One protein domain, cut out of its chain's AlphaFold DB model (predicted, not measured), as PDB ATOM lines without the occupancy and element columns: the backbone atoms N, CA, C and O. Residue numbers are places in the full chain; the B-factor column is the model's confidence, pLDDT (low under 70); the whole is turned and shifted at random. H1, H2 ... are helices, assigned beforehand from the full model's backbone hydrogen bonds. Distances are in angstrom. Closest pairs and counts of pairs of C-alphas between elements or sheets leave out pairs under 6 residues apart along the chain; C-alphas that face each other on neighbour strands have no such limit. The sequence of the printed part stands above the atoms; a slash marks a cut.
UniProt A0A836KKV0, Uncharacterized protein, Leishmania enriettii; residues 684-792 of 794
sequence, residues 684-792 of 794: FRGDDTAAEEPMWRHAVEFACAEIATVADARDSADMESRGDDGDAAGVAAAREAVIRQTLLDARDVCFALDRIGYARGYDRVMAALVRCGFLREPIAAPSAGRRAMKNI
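This is residues 684 to 792 of the 794 residues of an uncharacterized protein of Leishmania enriettii (UniProt A0A836KKV0). The longest helix, H2, makes a long hairpin with H1, and short H3 folds back along them near the end away from their link, an up-and-down bundle of three. H4 packs on H2's last turns, and residues 785 to 792 stick out. The printed part has 109 residues with four named helices, in the order H1, H2, H3, H4, and no named strand, all helix in class; the whole is loose, radius of gyration of the C-alphas 17.3 A, spanning 57 by 33 by 19 A.

H2, residues 728 to 756, measures 42.3 A from C-alpha 728 at (135.652, 139.136, 150.378). H1, residues 693 to 720, measures 41.5 A. H3 is residues 759 to 771, 18.1 A. H4, residues 782 to 790, 13.9 A, ends at (112.196, 112.994, 112.174).

H2 touches H1, closest C-alphas Ala 746 and Ala 703 at 6.9 A, opposite ways at a shallow 19 degrees. Every O i to N i+4 pair is within hydrogen-bond range in H2 and H3, 23 of 24 in H1, 4 of 5 in H4. H1 and H4 are apart.

The printed part has no cut. Residues 686 to 693, 720 to 728 and 788 to 792 have pLDDT under 70.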
ATOM      1  N   PHE A 684     100.512 124.713 127.623       81.00
ATOM      2  CA  PHE A 684     100.110 126.012 127.093       81.00
ATOM      3  C   PHE A 684     101.141 126.460 126.046       81.00
ATOM      4  O   PHE A 684     102.197 126.990 126.379       81.00
ATOM      5  N   ARG A 685     100.864 126.196 124.767       73.25
ATOM      6  CA  ARG A 685     101.743 126.600 123.655       73.25
ATOM      7  C   ARG A 685     101.525 128.053 123.226       73.25
ATOM      8  O   ARG A 685     102.418 128.636 122.623       73.25
ATOM      9  N   GLY A 686     100.370 128.615 123.581       60.50
ATOM     10  CA  GLY A 686      99.711 129.640 122.784       60.50
ATOM     11  C   GLY A 686      99.138 129.004 121.515       60.50
ATOM     12  O   GLY A 686      99.859 128.307 120.800       60.50
ATOM     13  N   ASP A 687      97.847 129.185 121.252       50.06
ATOM     14  CA  ASP A 687      97.286 128.845 119.940       50.06
ATOM     15  C   ASP A 687      97.963 129.723 118.862       50.06
ATOM     16  O   ASP A 687      98.291 130.875 119.139       50.06
ATOM     17  N   ASP A 688      98.109 129.239 117.616       48.19
ATOM     18  CA  ASP A 688      98.737 129.966 116.477       48.19
ATOM     19  C   ASP A 688      98.042 131.308 116.109       48.19
ATOM     20  O   ASP A 688      98.406 132.005 115.160       48.19
ATOM     21  N   THR A 689      97.013 131.695 116.862       48.34
ATOM     22  CA  THR A 689      96.433 133.034 116.876       48.34
ATOM     23  C   THR A 689      97.383 134.041 117.533       48.34
ATOM     24  O   THR A 689      97.838 133.841 118.657       48.34
ATOM     25  N   ALA A 690      97.589 135.193 116.888       49.25
ATOM     26  CA  ALA A 690      98.540 136.235 117.307       49.25
ATOM     27  C   ALA A 690      98.390 136.773 118.754       49.25
ATOM     28  O   ALA A 690      99.293 137.444 119.246       49.25
ATOM     29  N   ALA A 691      97.283 136.473 119.442       49.75
ATOM     30  CA  ALA A 691      96.987 136.924 120.799       49.75
ATOM     31  C   ALA A 691      97.730 136.164 121.921       49.75
ATOM     32  O   ALA A 691      97.814 136.695 123.026       49.75
ATOM     33  N   GLU A 692      98.262 134.953 121.684       53.28
ATOM     34  CA  GLU A 692      98.869 134.120 122.753       53.28
ATOM     35  C   GLU A 692     100.398 133.937 122.656       53.28
ATOM     36  O   GLU A 692     101.049 133.591 123.645       53.28
ATOM     37  N   GLU A 693     101.007 134.297 121.521       61.19
ATOM     38  CA  GLU A 693     102.463 134.458 121.395       61.19
ATOM     39  C   GLU A 693     103.105 135.498 122.361       61.19
ATOM     40  O   GLU A 693     104.270 135.303 122.733       61.19
ATOM     41  N   PRO A 694     102.445 136.603 122.801       70.56
ATOM     42  CA  PRO A 694     103.141 137.628 123.571       70.56
ATOM     43  C   PRO A 694     103.640 137.175 124.946       70.56
ATOM     44  O   PRO A 694     104.693 137.671 125.337       70.56
ATOM     45  N   MET A 695     102.994 136.256 125.678       86.75
ATOM     46  CA  MET A 695     103.510 135.833 126.997       86.75
ATOM     47  C   MET A 695     104.926 135.243 126.882       86.75
ATOM     48  O   MET A 695     105.844 135.692 127.567       86.75
ATOM     49  N   TRP A 696     105.129 134.292 125.964       89.31
ATOM     50  CA  TRP A 696     106.430 133.651 125.738       89.31
ATOM     51  C   TRP A 696     107.479 134.618 125.176       89.31
ATOM     52  O   TRP A 696     108.662 134.502 125.498       89.31
ATOM     53  N   ARG A 697     107.055 135.617 124.391       89.69
ATOM     54  CA  ARG A 697     107.930 136.698 123.913       89.69
ATOM     55  C   ARG A 697     108.428 137.585 125.059       89.69
ATOM     56  O   ARG A 697     109.634 137.784 125.174       89.69
ATOM     57  N   HIS A 698     107.526 138.056 125.926       89.50
ATOM     58  CA  HIS A 698     107.887 138.869 127.094       89.50
ATOM     59  C   HIS A 698     108.740 138.072 128.092       89.50
ATOM     60  O   HIS A 698     109.683 138.624 128.648       89.50
ATOM     61  N   ALA A 699     108.476 136.771 128.269       92.31
ATOM     62  CA  ALA A 699     109.303 135.888 129.093       92.31
ATOM     63  C   ALA A 699     110.751 135.797 128.579       92.31
ATOM     64  O   ALA A 699     111.693 135.938 129.354       92.31
ATOM     65  N   VAL A 700     110.948 135.627 127.266       94.06
ATOM     66  CA  VAL A 700     112.288 135.626 126.649       94.06
ATOM     67  C   VAL A 700     112.984 136.976 126.807       94.06
ATOM     68  O   VAL A 700     114.182 137.014 127.074       94.06
ATOM     69  N   GLU A 701     112.261 138.081 126.637       93.06
ATOM     70  CA  GLU A 701     112.833 139.429 126.733       93.06
ATOM     71  C   GLU A 701     113.219 139.786 128.170       93.06
ATOM     72  O   GLU A 701     114.317 140.296 128.381       93.06
ATOM     73  N   PHE A 702     112.391 139.411 129.146       93.06
ATOM     74  CA  PHE A 702     112.698 139.529 130.569       93.06
ATOM     75  C   PHE A 702     113.888 138.648 130.966       93.06
ATOM     76  O   PHE A 702     114.863 139.158 131.505       93.06
ATOM     77  N   ALA A 703     113.890 137.360 130.605       94.81
ATOM     78  CA  ALA A 703     115.015 136.462 130.879       94.81
ATOM     79  C   ALA A 703     116.336 136.978 130.275       94.81
ATOM     80  O   ALA A 703     117.377 136.939 130.923       94.81
ATOM     81  N   CYS A 704     116.311 137.514 129.048       94.81
ATOM     82  CA  CYS A 704     117.495 138.124 128.436       94.81
ATOM     83  C   CYS A 704     117.942 139.417 129.140       94.81
ATOM     84  O   CYS A 704     119.133 139.727 129.100       94.81
ATOM     85  N   ALA A 705     117.018 140.179 129.734       91.69
ATOM     86  CA  ALA A 705     117.337 141.367 130.519       91.69
ATOM     87  C   ALA A 705     117.987 140.986 131.858       91.69
ATOM     88  O   ALA A 705     119.051 141.515 132.159       91.69
ATOM     89  N   GLU A 706     117.423 140.016 132.585       92.25
ATOM     90  CA  GLU A 706     117.958 139.523 133.864       92.25
ATOM     91  C   GLU A 706     119.332 138.853 133.712       92.25
ATOM     92  O   GLU A 706     120.256 139.115 134.478       92.25
ATOM     93  N   ILE A 707     119.533 138.053 132.659       93.06
ATOM     94  CA  ILE A 707     120.860 137.498 132.341       93.06
ATOM     95  C   ILE A 707     121.878 138.629 132.110       93.06
ATOM     96  O   ILE A 707     123.027 138.518 132.535       93.06
ATOM     97  N   ALA A 708     121.474 139.727 131.461       92.69
ATOM     98  CA  ALA A 708     122.357 140.865 131.231       92.69
ATOM     99  C   ALA A 708     122.619 141.681 132.510       92.69
ATOM    100  O   ALA A 708     123.759 142.069 132.731       92.69
ATOM    101  N   THR A 709     121.626 141.910 133.378       89.31
ATOM    102  CA  THR A 709     121.835 142.646 134.642       89.31
ATOM    103  C   THR A 709     122.727 141.876 135.613       89.31
ATOM    104  O   THR A 709     123.601 142.481 136.232       89.31
ATOM    105  N   VAL A 710     122.584 140.549 135.705       89.88
ATOM    106  CA  VAL A 710     123.479 139.708 136.519       89.88
ATOM    107  C   VAL A 710     124.900 139.690 135.942       89.88
ATOM    108  O   VAL A 710     125.861 139.673 136.709       89.88
ATOM    109  N   ALA A 711     125.065 139.749 134.617       90.50
ATOM    110  CA  ALA A 711     126.381 139.891 133.988       90.50
ATOM    111  C   ALA A 711     127.011 141.270 134.239       90.50
ATOM    112  O   ALA A 711     128.156 141.333 134.671       90.50
ATOM    113  N   ASP A 712     126.252 142.356 134.054       87.81
ATOM    114  CA  ASP A 712     126.695 143.726 134.342       87.81
ATOM    115  C   ASP A 712     127.136 143.852 135.820       87.81
ATOM    116  O   ASP A 712     128.184 144.429 136.117       87.81
ATOM    117  N   ALA A 713     126.375 143.265 136.755       85.25
ATOM    118  CA  ALA A 713     126.707 143.231 138.182       85.25
ATOM    119  C   ALA A 713     127.932 142.353 138.490       85.25
ATOM    120  O   ALA A 713     128.790 142.747 139.283       85.25
ATOM    121  N   ARG A 714     128.050 141.184 137.842       87.50
ATOM    122  CA  ARG A 714     129.227 140.311 137.941       87.50
ATOM    123  C   ARG A 714     130.482 141.068 137.512       87.50
ATOM    124  O   ARG A 714     131.438 141.096 138.280       87.50
ATOM    125  N   ASP A 715     130.464 141.679 136.336       84.31
ATOM    126  CA  ASP A 715     131.640 142.307 135.731       84.31
ATOM    127  C   ASP A 715     132.014 143.622 136.445       84.31
ATOM    128  O   ASP A 715     133.190 143.970 136.524       84.31
ATOM    129  N   SER A 716     131.038 144.318 137.047       81.44
ATOM    130  CA  SER A 716     131.290 145.486 137.911       81.44
ATOM    131  C   SER A 716     131.990 145.098 139.221       81.44
ATOM    132  O   SER A 716     132.952 145.750 139.619       81.44
ATOM    133  N   ALA A 717     131.566 144.004 139.867       74.69
ATOM    134  CA  ALA A 717     132.149 143.554 141.134       74.69
ATOM    135  C   ALA A 717     133.632 143.143 141.010       74.69
ATOM    136  O   ALA A 717     134.413 143.398 141.925       74.69
ATOM    137  N   ASP A 718     134.048 142.576 139.868       72.56
ATOM    138  CA  ASP A 718     135.460 142.227 139.608       72.56
ATOM    139  C   ASP A 718     136.379 143.461 139.477       72.56
ATOM    140  O   ASP A 718     137.604 143.341 139.572       72.56
ATOM    141  N   MET A 719     135.810 144.654 139.270       72.81
ATOM    142  CA  MET A 719     136.554 145.918 139.253       72.81
ATOM    143  C   MET A 719     136.719 146.515 140.658       72.81
ATOM    144  O   MET A 719     137.715 147.192 140.915       72.81
ATOM    145  N   GLU A 720     135.773 146.253 141.565       67.81
ATOM    146  CA  GLU A 720     135.754 146.790 142.935       67.81
ATOM    147  C   GLU A 720     136.524 145.908 143.933       67.81
ATOM    148  O   GLU A 720     137.152 146.428 144.857       67.81
ATOM    149  N   SER A 721     136.587 144.587 143.714       59.69
ATOM    150  CA  SER A 721     137.217 143.607 144.622       59.69
ATOM    151  C   SER A 721     138.758 143.665 144.707       59.69
ATOM    152  O   SER A 721     139.401 142.674 145.049       59.69
ATOM    153  N   ARG A 722     139.376 144.796 144.350       61.12
ATOM    154  CA  ARG A 722     140.819 145.070 144.496       61.12
ATOM    155  C   ARG A 722     141.158 145.943 145.710       61.12
ATOM    156  O   ARG A 722     142.333 146.253 145.894       61.12
ATOM    157  N   GLY A 723     140.155 146.400 146.466       60.16
ATOM    158  CA  GLY A 723     140.324 147.456 147.470       60.16
ATOM    159  C   GLY A 723     140.208 147.057 148.943       60.16
ATOM    160  O   GLY A 723     140.722 147.806 149.769       60.16
ATOM    161  N   ASP A 724     139.541 145.949 149.288       59.47
ATOM    162  CA  ASP A 724     139.160 145.669 150.683       59.47
ATOM    163  C   ASP A 724     139.072 144.156 150.977       59.47
ATOM    164  O   ASP A 724     138.292 143.435 150.351       59.47
ATOM    165  N   ASP A 725     139.886 143.668 151.919       64.50
ATOM    166  CA  ASP A 725     140.068 142.231 152.211       64.50
ATOM    167  C   ASP A 725     139.132 141.698 153.324       64.50
ATOM    168  O   ASP A 725     139.137 140.502 153.620       64.50
ATOM    169  N   GLY A 726     138.330 142.563 153.963       63.69
ATOM    170  CA  GLY A 726     137.640 142.257 155.227       63.69
ATOM    171  C   GLY A 726     136.513 141.208 155.181       63.69
ATOM    172  O   GLY A 726     136.353 140.462 156.143       63.69
ATOM    173  N   ASP A 727     135.746 141.131 154.086       67.75
ATOM    174  CA  ASP A 727     134.600 140.201 153.924       67.75
ATOM    175  C   ASP A 727     134.498 139.620 152.492       67.75
ATOM    176  O   ASP A 727     133.439 139.234 151.989       67.75
ATOM    177  N   ALA A 728     135.630 139.546 151.785       69.38
ATOM    178  CA  ALA A 728     135.652 139.136 150.378       69.38
ATOM    179  C   ALA A 728     135.083 137.716 150.153       69.38
ATOM    180  O   ALA A 728     134.486 137.437 149.112       69.38
ATOM    181  N   ALA A 729     135.230 136.818 151.134       75.19
ATOM    182  CA  ALA A 729     134.754 135.437 151.053       75.19
ATOM    183  C   ALA A 729     133.221 135.314 151.146       75.19
ATOM    184  O   ALA A 729     132.633 134.539 150.386       75.19
ATOM    185  N   GLY A 730     132.568 136.079 152.032       74.00
ATOM    186  CA  GLY A 730     131.110 136.085 152.172       74.00
ATOM    187  C   GLY A 730     130.434 136.654 150.925       74.00
ATOM    188  O   GLY A 730     129.552 136.018 150.337       74.00
ATOM    189  N   VAL A 731     130.935 137.796 150.447       75.31
ATOM    190  CA  VAL A 731     130.462 138.449 149.217       75.31
ATOM    191  C   VAL A 731     130.674 137.561 147.984       75.31
ATOM    192  O   VAL A 731     129.761 137.416 147.168       75.31
ATOM    193  N   ALA A 732     131.830 136.896 147.856       76.38
ATOM    194  CA  ALA A 732     132.084 135.964 146.753       76.38
ATOM    195  C   ALA A 732     131.144 134.744 146.776       76.38
ATOM    196  O   ALA A 732     130.643 134.340 145.724       76.38
ATOM    197  N   ALA A 733     130.854 134.182 147.955       78.31
ATOM    198  CA  ALA A 733     129.919 133.065 148.094       78.31
ATOM    199  C   ALA A 733     128.476 133.464 147.733       78.31
ATOM    200  O   ALA A 733     127.794 132.725 147.017       78.31
ATOM    201  N   ALA A 734     128.025 134.649 148.161       74.81
ATOM    202  CA  ALA A 734     126.715 135.188 147.797       74.81
ATOM    203  C   ALA A 734     126.598 135.451 146.282       74.81
ATOM    204  O   ALA A 734     125.611 135.060 145.654       74.81
ATOM    205  N   ARG A 735     127.634 136.037 145.668       80.81
ATOM    206  CA  ARG A 735     127.722 136.267 144.215       80.81
ATOM    207  C   ARG A 735     127.637 134.964 143.417       80.81
ATOM    208  O   ARG A 735     126.867 134.875 142.462       80.81
ATOM    209  N   GLU A 736     128.383 133.941 143.826       85.06
ATOM    210  CA  GLU A 736     128.350 132.612 143.203       85.06
ATOM    211  C   GLU A 736     126.970 131.944 143.350       85.06
ATOM    212  O   GLU A 736     126.489 131.307 142.411       85.06
ATOM    213  N   ALA A 737     126.280 132.131 144.482       82.75
ATOM    214  CA  ALA A 737     124.909 131.651 144.657       82.75
ATOM    215  C   ALA A 737     123.924 132.327 143.682       82.75
ATOM    216  O   ALA A 737     123.132 131.630 143.043       82.75
ATOM    217  N   VAL A 738     124.016 133.649 143.491       86.62
ATOM    218  CA  VAL A 738     123.194 134.392 142.513       86.62
ATOM    219  C   VAL A 738     123.465 133.917 141.079       86.62
ATOM    220  O   VAL A 738     122.522 133.675 140.322       86.62
ATOM    221  N   ILE A 739     124.732 133.713 140.702       88.62
ATOM    222  CA  ILE A 739     125.109 133.187 139.378       88.62
ATOM    223  C   ILE A 739     124.528 131.782 139.161       88.62
ATOM    224  O   ILE A 739     123.938 131.515 138.111       88.62
ATOM    225  N   ARG A 740     124.630 130.891 140.157       90.31
ATOM    226  CA  ARG A 740     124.046 129.542 140.089       90.31
ATOM    227  C   ARG A 740     122.527 129.578 139.952       90.31
ATOM    228  O   ARG A 740     122.004 128.863 139.102       90.31
ATOM    229  N   GLN A 741     121.831 130.417 140.721       91.94
ATOM    230  CA  GLN A 741     120.375 130.542 140.615       91.94
ATOM    231  C   GLN A 741     119.958 131.076 139.238       91.94
ATOM    232  O   GLN A 741     119.109 130.481 138.585       91.94
ATOM    233  N   THR A 742     120.641 132.106 138.731       90.81
ATOM    234  CA  THR A 742     120.413 132.667 137.384       90.81
ATOM    235  C   THR A 742     120.571 131.607 136.288       90.81
ATOM    236  O   THR A 742     119.791 131.566 135.337       90.81
ATOM    237  N   LEU A 743     121.558 130.713 136.418       93.62
ATOM    238  CA  LEU A 743     121.758 129.592 135.495       93.62
ATOM    239  C   LEU A 743     120.658 128.525 135.595       93.62
ATOM    240  O   LEU A 743     120.267 127.974 134.565       93.62
ATOM    241  N   LEU A 744     120.159 128.227 136.799       94.19
ATOM    242  CA  LEU A 744     119.033 127.309 137.007       94.19
ATOM    243  C   LEU A 744     117.738 127.883 136.417       94.19
ATOM    244  O   LEU A 744     117.073 127.199 135.640       94.19
ATOM    245  N   ASP A 745     117.442 129.151 136.695       94.38
ATOM    246  CA  ASP A 745     116.248 129.840 136.200       94.38
ATOM    247  C   ASP A 745     116.269 129.941 134.665       94.38
ATOM    248  O   ASP A 745     115.302 129.576 133.989       94.38
ATOM    249  N   ALA A 746     117.411 130.325 134.079       94.69
ATOM    250  CA  ALA A 746     117.595 130.358 132.628       94.69
ATOM    251  C   ALA A 746     117.462 128.969 131.980       94.69
ATOM    252  O   ALA A 746     116.863 128.841 130.909       94.69
ATOM    253  N   ARG A 747     117.990 127.917 132.621       95.19
ATOM    254  CA  ARG A 747     117.849 126.524 132.171       95.19
ATOM    255  C   ARG A 747     116.383 126.093 132.160       95.19
ATOM    256  O   ARG A 747     115.947 125.475 131.188       95.19
ATOM    257  N   ASP A 748     115.626 126.430 133.197       93.62
ATOM    258  CA  ASP A 748     114.239 125.992 133.359       93.62
ATOM    259  C   ASP A 748     113.293 126.756 132.417       93.62
ATOM    260  O   ASP A 748     112.451 126.137 131.755       93.62
ATOM    261  N   VAL A 749     113.537 128.055 132.188       94.69
ATOM    262  CA  VAL A 749     112.933 128.801 131.068       94.69
ATOM    263  C   VAL A 749     113.270 128.135 129.728       94.69
ATOM    264  O   VAL A 749     112.367 127.843 128.945       94.69
ATOM    265  N   CYS A 750     114.537 127.816 129.449       94.56
ATOM    266  CA  CYS A 750     114.930 127.141 128.208       94.56
ATOM    267  C   CYS A 750     114.234 125.778 128.014       94.56
ATOM    268  O   CYS A 750     113.772 125.478 126.909       94.56
ATOM    269  N   PHE A 751     114.085 124.965 129.066       92.94
ATOM    270  CA  PHE A 751     113.317 123.717 129.001       92.94
ATOM    271  C   PHE A 751     111.832 123.954 128.703       92.94
ATOM    272  O   PHE A 751     111.252 123.224 127.893       92.94
ATOM    273  N   ALA A 752     111.218 124.977 129.305       92.31
ATOM    274  CA  ALA A 752     109.841 125.360 129.008       92.31
ATOM    275  C   ALA A 752     109.666 125.750 127.528       92.31
ATOM    276  O   ALA A 752     108.763 125.239 126.859       92.31
ATOM    277  N   LEU A 753     110.578 126.572 126.993       92.00
ATOM    278  CA  LEU A 753     110.567 127.023 125.598       92.00
ATOM    279  C   LEU A 753     110.760 125.876 124.592       92.00
ATOM    280  O   LEU A 753     110.059 125.824 123.578       92.00
ATOM    281  N   ASP A 754     111.650 124.916 124.866       91.44
ATOM    282  CA  ASP A 754     111.806 123.732 124.008       91.44
ATOM    283  C   ASP A 754     110.576 122.807 124.074       91.44
ATOM    284  O   ASP A 754     110.118 122.298 123.047       91.44
ATOM    285  N   ARG A 755     109.972 122.643 125.260       88.00
ATOM    286  CA  ARG A 755     108.778 121.805 125.477       88.00
ATOM    287  C   ARG A 755     107.550 122.303 124.704       88.00
ATOM    288  O   ARG A 755     106.812 121.485 124.141       88.00
ATOM    289  N   ILE A 756     107.340 123.619 124.636       86.50
ATOM    290  CA  ILE A 756     106.283 124.230 123.806       86.50
ATOM    291  C   ILE A 756     106.665 124.328 122.320       86.50
ATOM    292  O   ILE A 756     105.782 124.455 121.475       86.50
ATOM    293  N   GLY A 757     107.954 124.210 121.983       85.38
ATOM    294  CA  GLY A 757     108.475 124.288 120.615       85.38
ATOM    295  C   GLY A 757     108.873 125.693 120.144       85.38
ATOM    296  O   GLY A 757     109.099 125.882 118.948       85.38
ATOM    297  N   TYR A 758     108.999 126.674 121.045       88.19
ATOM    298  CA  TYR A 758     109.364 128.058 120.714       88.19
ATOM    299  C   TYR A 758     110.881 128.214 120.514       88.19
ATOM    300  O   TYR A 758     111.575 128.907 121.258       88.19
ATOM    301  N   ALA A 759     111.405 127.555 119.475       86.88
ATOM    302  CA  ALA A 759     112.839 127.485 119.183       86.88
ATOM    303  C   ALA A 759     113.502 128.872 119.067       86.88
ATOM    304  O   ALA A 759     114.553 129.092 119.652       86.88
ATOM    305  N   ARG A 760     112.841 129.848 118.426       88.31
ATOM    306  CA  ARG A 760     113.355 131.231 118.329       88.31
ATOM    307  C   ARG A 760     113.581 131.889 119.696       88.31
ATOM    308  O   ARG A 760     114.479 132.714 119.829       88.31
ATOM    309  N   GLY A 761     112.759 131.556 120.693       89.62
ATOM    310  CA  GLY A 761     112.936 132.029 122.064       89.62
ATOM    311  C   GLY A 761     114.116 131.353 122.749       89.62
ATOM    312  O   GLY A 761     114.964 132.043 123.306       89.62
ATOM    313  N   TYR A 762     114.198 130.023 122.635       93.19
ATOM    314  CA  TYR A 762     115.327 129.227 123.125       93.19
ATOM    315  C   TYR A 762     116.660 129.780 122.598       93.19
ATOM    316  O   TYR A 762     117.537 130.143 123.379       93.19
ATOM    317  N   ASP A 763     116.772 129.957 121.279       92.00
ATOM    318  CA  ASP A 763     117.986 130.447 120.624       92.00
ATOM    319  C   ASP A 763     118.373 131.865 121.101       92.00
ATOM    320  O   ASP A 763     119.558 132.149 121.283       92.00
ATOM    321  N   ARG A 764     117.395 132.752 121.374       94.38
ATOM    322  CA  ARG A 764     117.652 134.094 121.942       94.38
ATOM    323  C   ARG A 764     118.213 134.028 123.366       94.38
ATOM    324  O   ARG A 764     119.165 134.757 123.647       94.38
ATOM    325  N   VAL A 765     117.666 133.175 124.237       95.44
ATOM    326  CA  VAL A 765     118.154 133.019 125.623       95.44
ATOM    327  C   VAL A 765     119.551 132.394 125.632       95.44
ATOM    328  O   VAL A 765     120.453 132.923 126.279       95.44
ATOM    329  N   MET A 766     119.791 131.354 124.828       96.12
ATOM    330  CA  MET A 766     121.126 130.757 124.690       96.12
ATOM    331  C   MET A 766     122.150 131.759 124.136       96.12
ATOM    332  O   MET A 766     123.265 131.853 124.648       96.12
ATOM    333  N   ALA A 767     121.767 132.584 123.157       95.38
ATOM    334  CA  ALA A 767     122.612 133.669 122.664       95.38
ATOM    335  C   ALA A 767     122.828 134.793 123.697       95.38
ATOM    336  O   ALA A 767     123.823 135.511 123.606       95.38
ATOM    337  N   ALA A 768     121.932 134.997 124.670       95.50
ATOM    338  CA  ALA A 768     122.174 135.900 125.797       95.50
ATOM    339  C   ALA A 768     123.205 135.310 126.772       95.50
ATOM    340  O   ALA A 768     124.190 135.984 127.066       95.50
ATOM    341  N   LEU A 769     123.048 134.042 127.173       96.00
ATOM    342  CA  LEU A 769     123.993 133.336 128.052       96.00
ATOM    343  C   LEU A 769     125.421 133.309 127.482       96.00
ATOM    344  O   LEU A 769     126.376 133.549 128.218       96.00
ATOM    345  N   VAL A 770     125.571 133.074 126.172       96.31
ATOM    346  CA  VAL A 770     126.882 133.095 125.499       96.31
ATOM    347  C   VAL A 770     127.462 134.511 125.425       96.31
ATOM    348  O   VAL A 770     128.614 134.716 125.793       96.31
ATOM    349  N   ARG A 771     126.674 135.518 125.010       95.50
ATOM    350  CA  ARG A 771     127.152 136.916 124.940       95.50
ATOM    351  C   ARG A 771     127.565 137.477 126.300       95.50
ATOM    352  O   ARG A 771     128.482 138.284 126.354       95.50
ATOM    353  N   CYS A 772     126.908 137.041 127.371       93.69
ATOM    354  CA  CYS A 772     127.207 137.441 128.745       93.69
ATOM    355  C   CYS A 772     128.295 136.569 129.411       93.69
ATOM    356  O   CYS A 772     128.544 136.695 130.610       93.69
ATOM    357  N   GLY A 773     128.934 135.655 128.671       91.19
ATOM    358  CA  GLY A 773     130.044 134.835 129.167       91.19
ATOM    359  C   GLY A 773     129.665 133.745 130.177       91.19
ATOM    360  O   GLY A 773     130.556 133.130 130.754       91.19
ATOM    361  N   PHE A 774     128.373 133.471 130.394       91.44
ATOM    362  CA  PHE A 774     127.926 132.353 131.237       91.44
ATOM    363  C   PHE A 774     128.138 130.991 130.564       91.44
ATOM    364  O   PHE A 774     128.325 129.984 131.241       91.44
ATOM    365  N   LEU A 775     128.113 130.954 129.228       93.19
ATOM    366  CA  LEU A 775     128.394 129.772 128.414       93.19
ATOM    367  C   LEU A 775     129.433 130.108 127.340       93.19
ATOM    368  O   LEU A 775     129.456 131.220 126.819       93.19
ATOM    369  N   ARG A 776     130.268 129.132 126.966       92.12
ATOM    370  CA  ARG A 776     131.231 129.283 125.856       92.12
ATOM    371  C   ARG A 776     130.574 129.154 124.483       92.12
ATOM    372  O   ARG A 776     130.969 129.834 123.544       92.12
ATOM    373  N   GLU A 777     129.583 128.277 124.376       91.19
ATOM    374  CA  GLU A 777     128.864 127.962 123.142       91.19
ATOM    375  C   GLU A 777     127.388 127.651 123.455       91.19
ATOM    376  O   GLU A 777     127.068 127.280 124.591       91.19
ATOM    377  N   PRO A 778     126.461 127.829 122.495       90.19
ATOM    378  CA  PRO A 778     125.054 127.532 122.721       90.19
ATOM    379  C   PRO A 778     124.827 126.016 122.788       90.19
ATOM    380  O   PRO A 778     125.066 125.288 121.826       90.19
ATOM    381  N   ILE A 779     124.302 125.546 123.918       91.38
ATOM    382  CA  ILE A 779     123.824 124.167 124.074       91.38
ATOM    383  C   ILE A 779     122.624 123.954 123.137       91.38
ATOM    384  O   ILE A 779     121.717 124.785 123.073       91.38
ATOM    385  N   ALA A 780     122.611 122.840 122.404       87.19
ATOM    386  CA  ALA A 780     121.505 122.497 121.519       87.19
ATOM    387  C   ALA A 780     120.250 122.087 122.311       87.19
ATOM    388  O   ALA A 780     120.332 121.353 123.298       87.19
ATOM    389  N   ALA A 781     119.076 122.502 121.830       87.19
ATOM    390  CA  ALA A 781     117.804 122.188 122.472       87.19
ATOM    391  C   ALA A 781     117.576 120.662 122.602       87.19
ATOM    392  O   ALA A 781     117.805 119.938 121.628       87.19
ATOM    393  N   PRO A 782     117.062 120.145 123.737       85.25
ATOM    394  CA  PRO A 782     116.833 118.707 123.939       85.25
ATOM    395  C   PRO A 782     115.989 118.040 122.840       85.25
ATOM    396  O   PRO A 782     116.246 116.901 122.439       85.25
ATOM    397  N   SER A 783     114.990 118.744 122.297       81.81
ATOM    398  CA  SER A 783     114.178 118.241 121.187       81.81
ATOM    399  C   SER A 783     114.887 118.258 119.827       81.81
ATOM    400  O   SER A 783     114.392 117.614 118.901       81.81
ATOM    401  N   ALA A 784     116.031 118.938 119.673       77.50
ATOM    402  CA  ALA A 784     116.744 119.057 118.398       77.50
ATOM    403  C   ALA A 784     117.161 117.686 117.845       77.50
ATOM    404  O   ALA A 784     116.941 117.423 116.665       77.50
ATOM    405  N   GLY A 785     117.635 116.766 118.695       74.38
ATOM    406  CA  GLY A 785     117.933 115.387 118.288       74.38
ATOM    407  C   GLY A 785     116.693 114.628 117.792       74.38
ATOM    408  O   GLY A 785     116.738 113.959 116.762       74.38
ATOM    409  N   ARG A 786     115.539 114.796 118.458       72.75
ATOM    410  CA  ARG A 786     114.264 114.203 118.004       72.75
ATOM    411  C   ARG A 786     113.768 114.827 116.696       72.75
ATOM    412  O   ARG A 786     113.199 114.117 115.870       72.75
ATOM    413  N   ARG A 787     113.977 116.134 116.501       71.56
ATOM    414  CA  ARG A 787     113.660 116.851 115.255       71.56
ATOM    415  C   ARG A 787     114.563 116.388 114.108       71.56
ATOM    416  O   ARG A 787     114.048 116.073 113.043       71.56
ATOM    417  N   ALA A 788     115.867 116.243 114.344       67.38
ATOM    418  CA  ALA A 788     116.820 115.721 113.365       67.38
ATOM    419  C   ALA A 788     116.461 114.293 112.914       67.38
ATOM    420  O   ALA A 788     116.385 114.045 111.717       67.38
ATOM    421  N   MET A 789     116.137 113.385 113.847       64.75
ATOM    422  CA  MET A 789     115.704 112.021 113.502       64.75
ATOM    423  C   MET A 789     114.392 111.977 112.702       64.75
ATOM    424  O   MET A 789     114.251 111.135 111.822       64.75
ATOM    425  N   LYS A 790     113.437 112.883 112.968       68.19
ATOM    426  CA  LYS A 790     112.196 112.994 112.174       68.19
ATOM    427  C   LYS A 790     112.415 113.523 110.753       68.19
ATOM    428  O   LYS A 790     111.552 113.313 109.908       68.19
ATOM    429  N   ASN A 791     113.530 114.207 110.511       60.66
ATOM    430  CA  ASN A 791     113.867 114.807 109.222       60.66
ATOM    431  C   ASN A 791     114.753 113.899 108.350       60.66
ATOM    432  O   ASN A 791     115.172 114.320 107.274       60.66
ATOM    433  N   ILE A 792     115.042 112.669 108.791       55.09
ATOM    434  CA  ILE A 792     115.655 111.647 107.938       55.09
ATOM    435  C   ILE A 792     114.572 111.183 106.947       55.09
ATOM    436  O   ILE A 792     113.552 110.655 107.399       55.09
TER     437      ILE A 792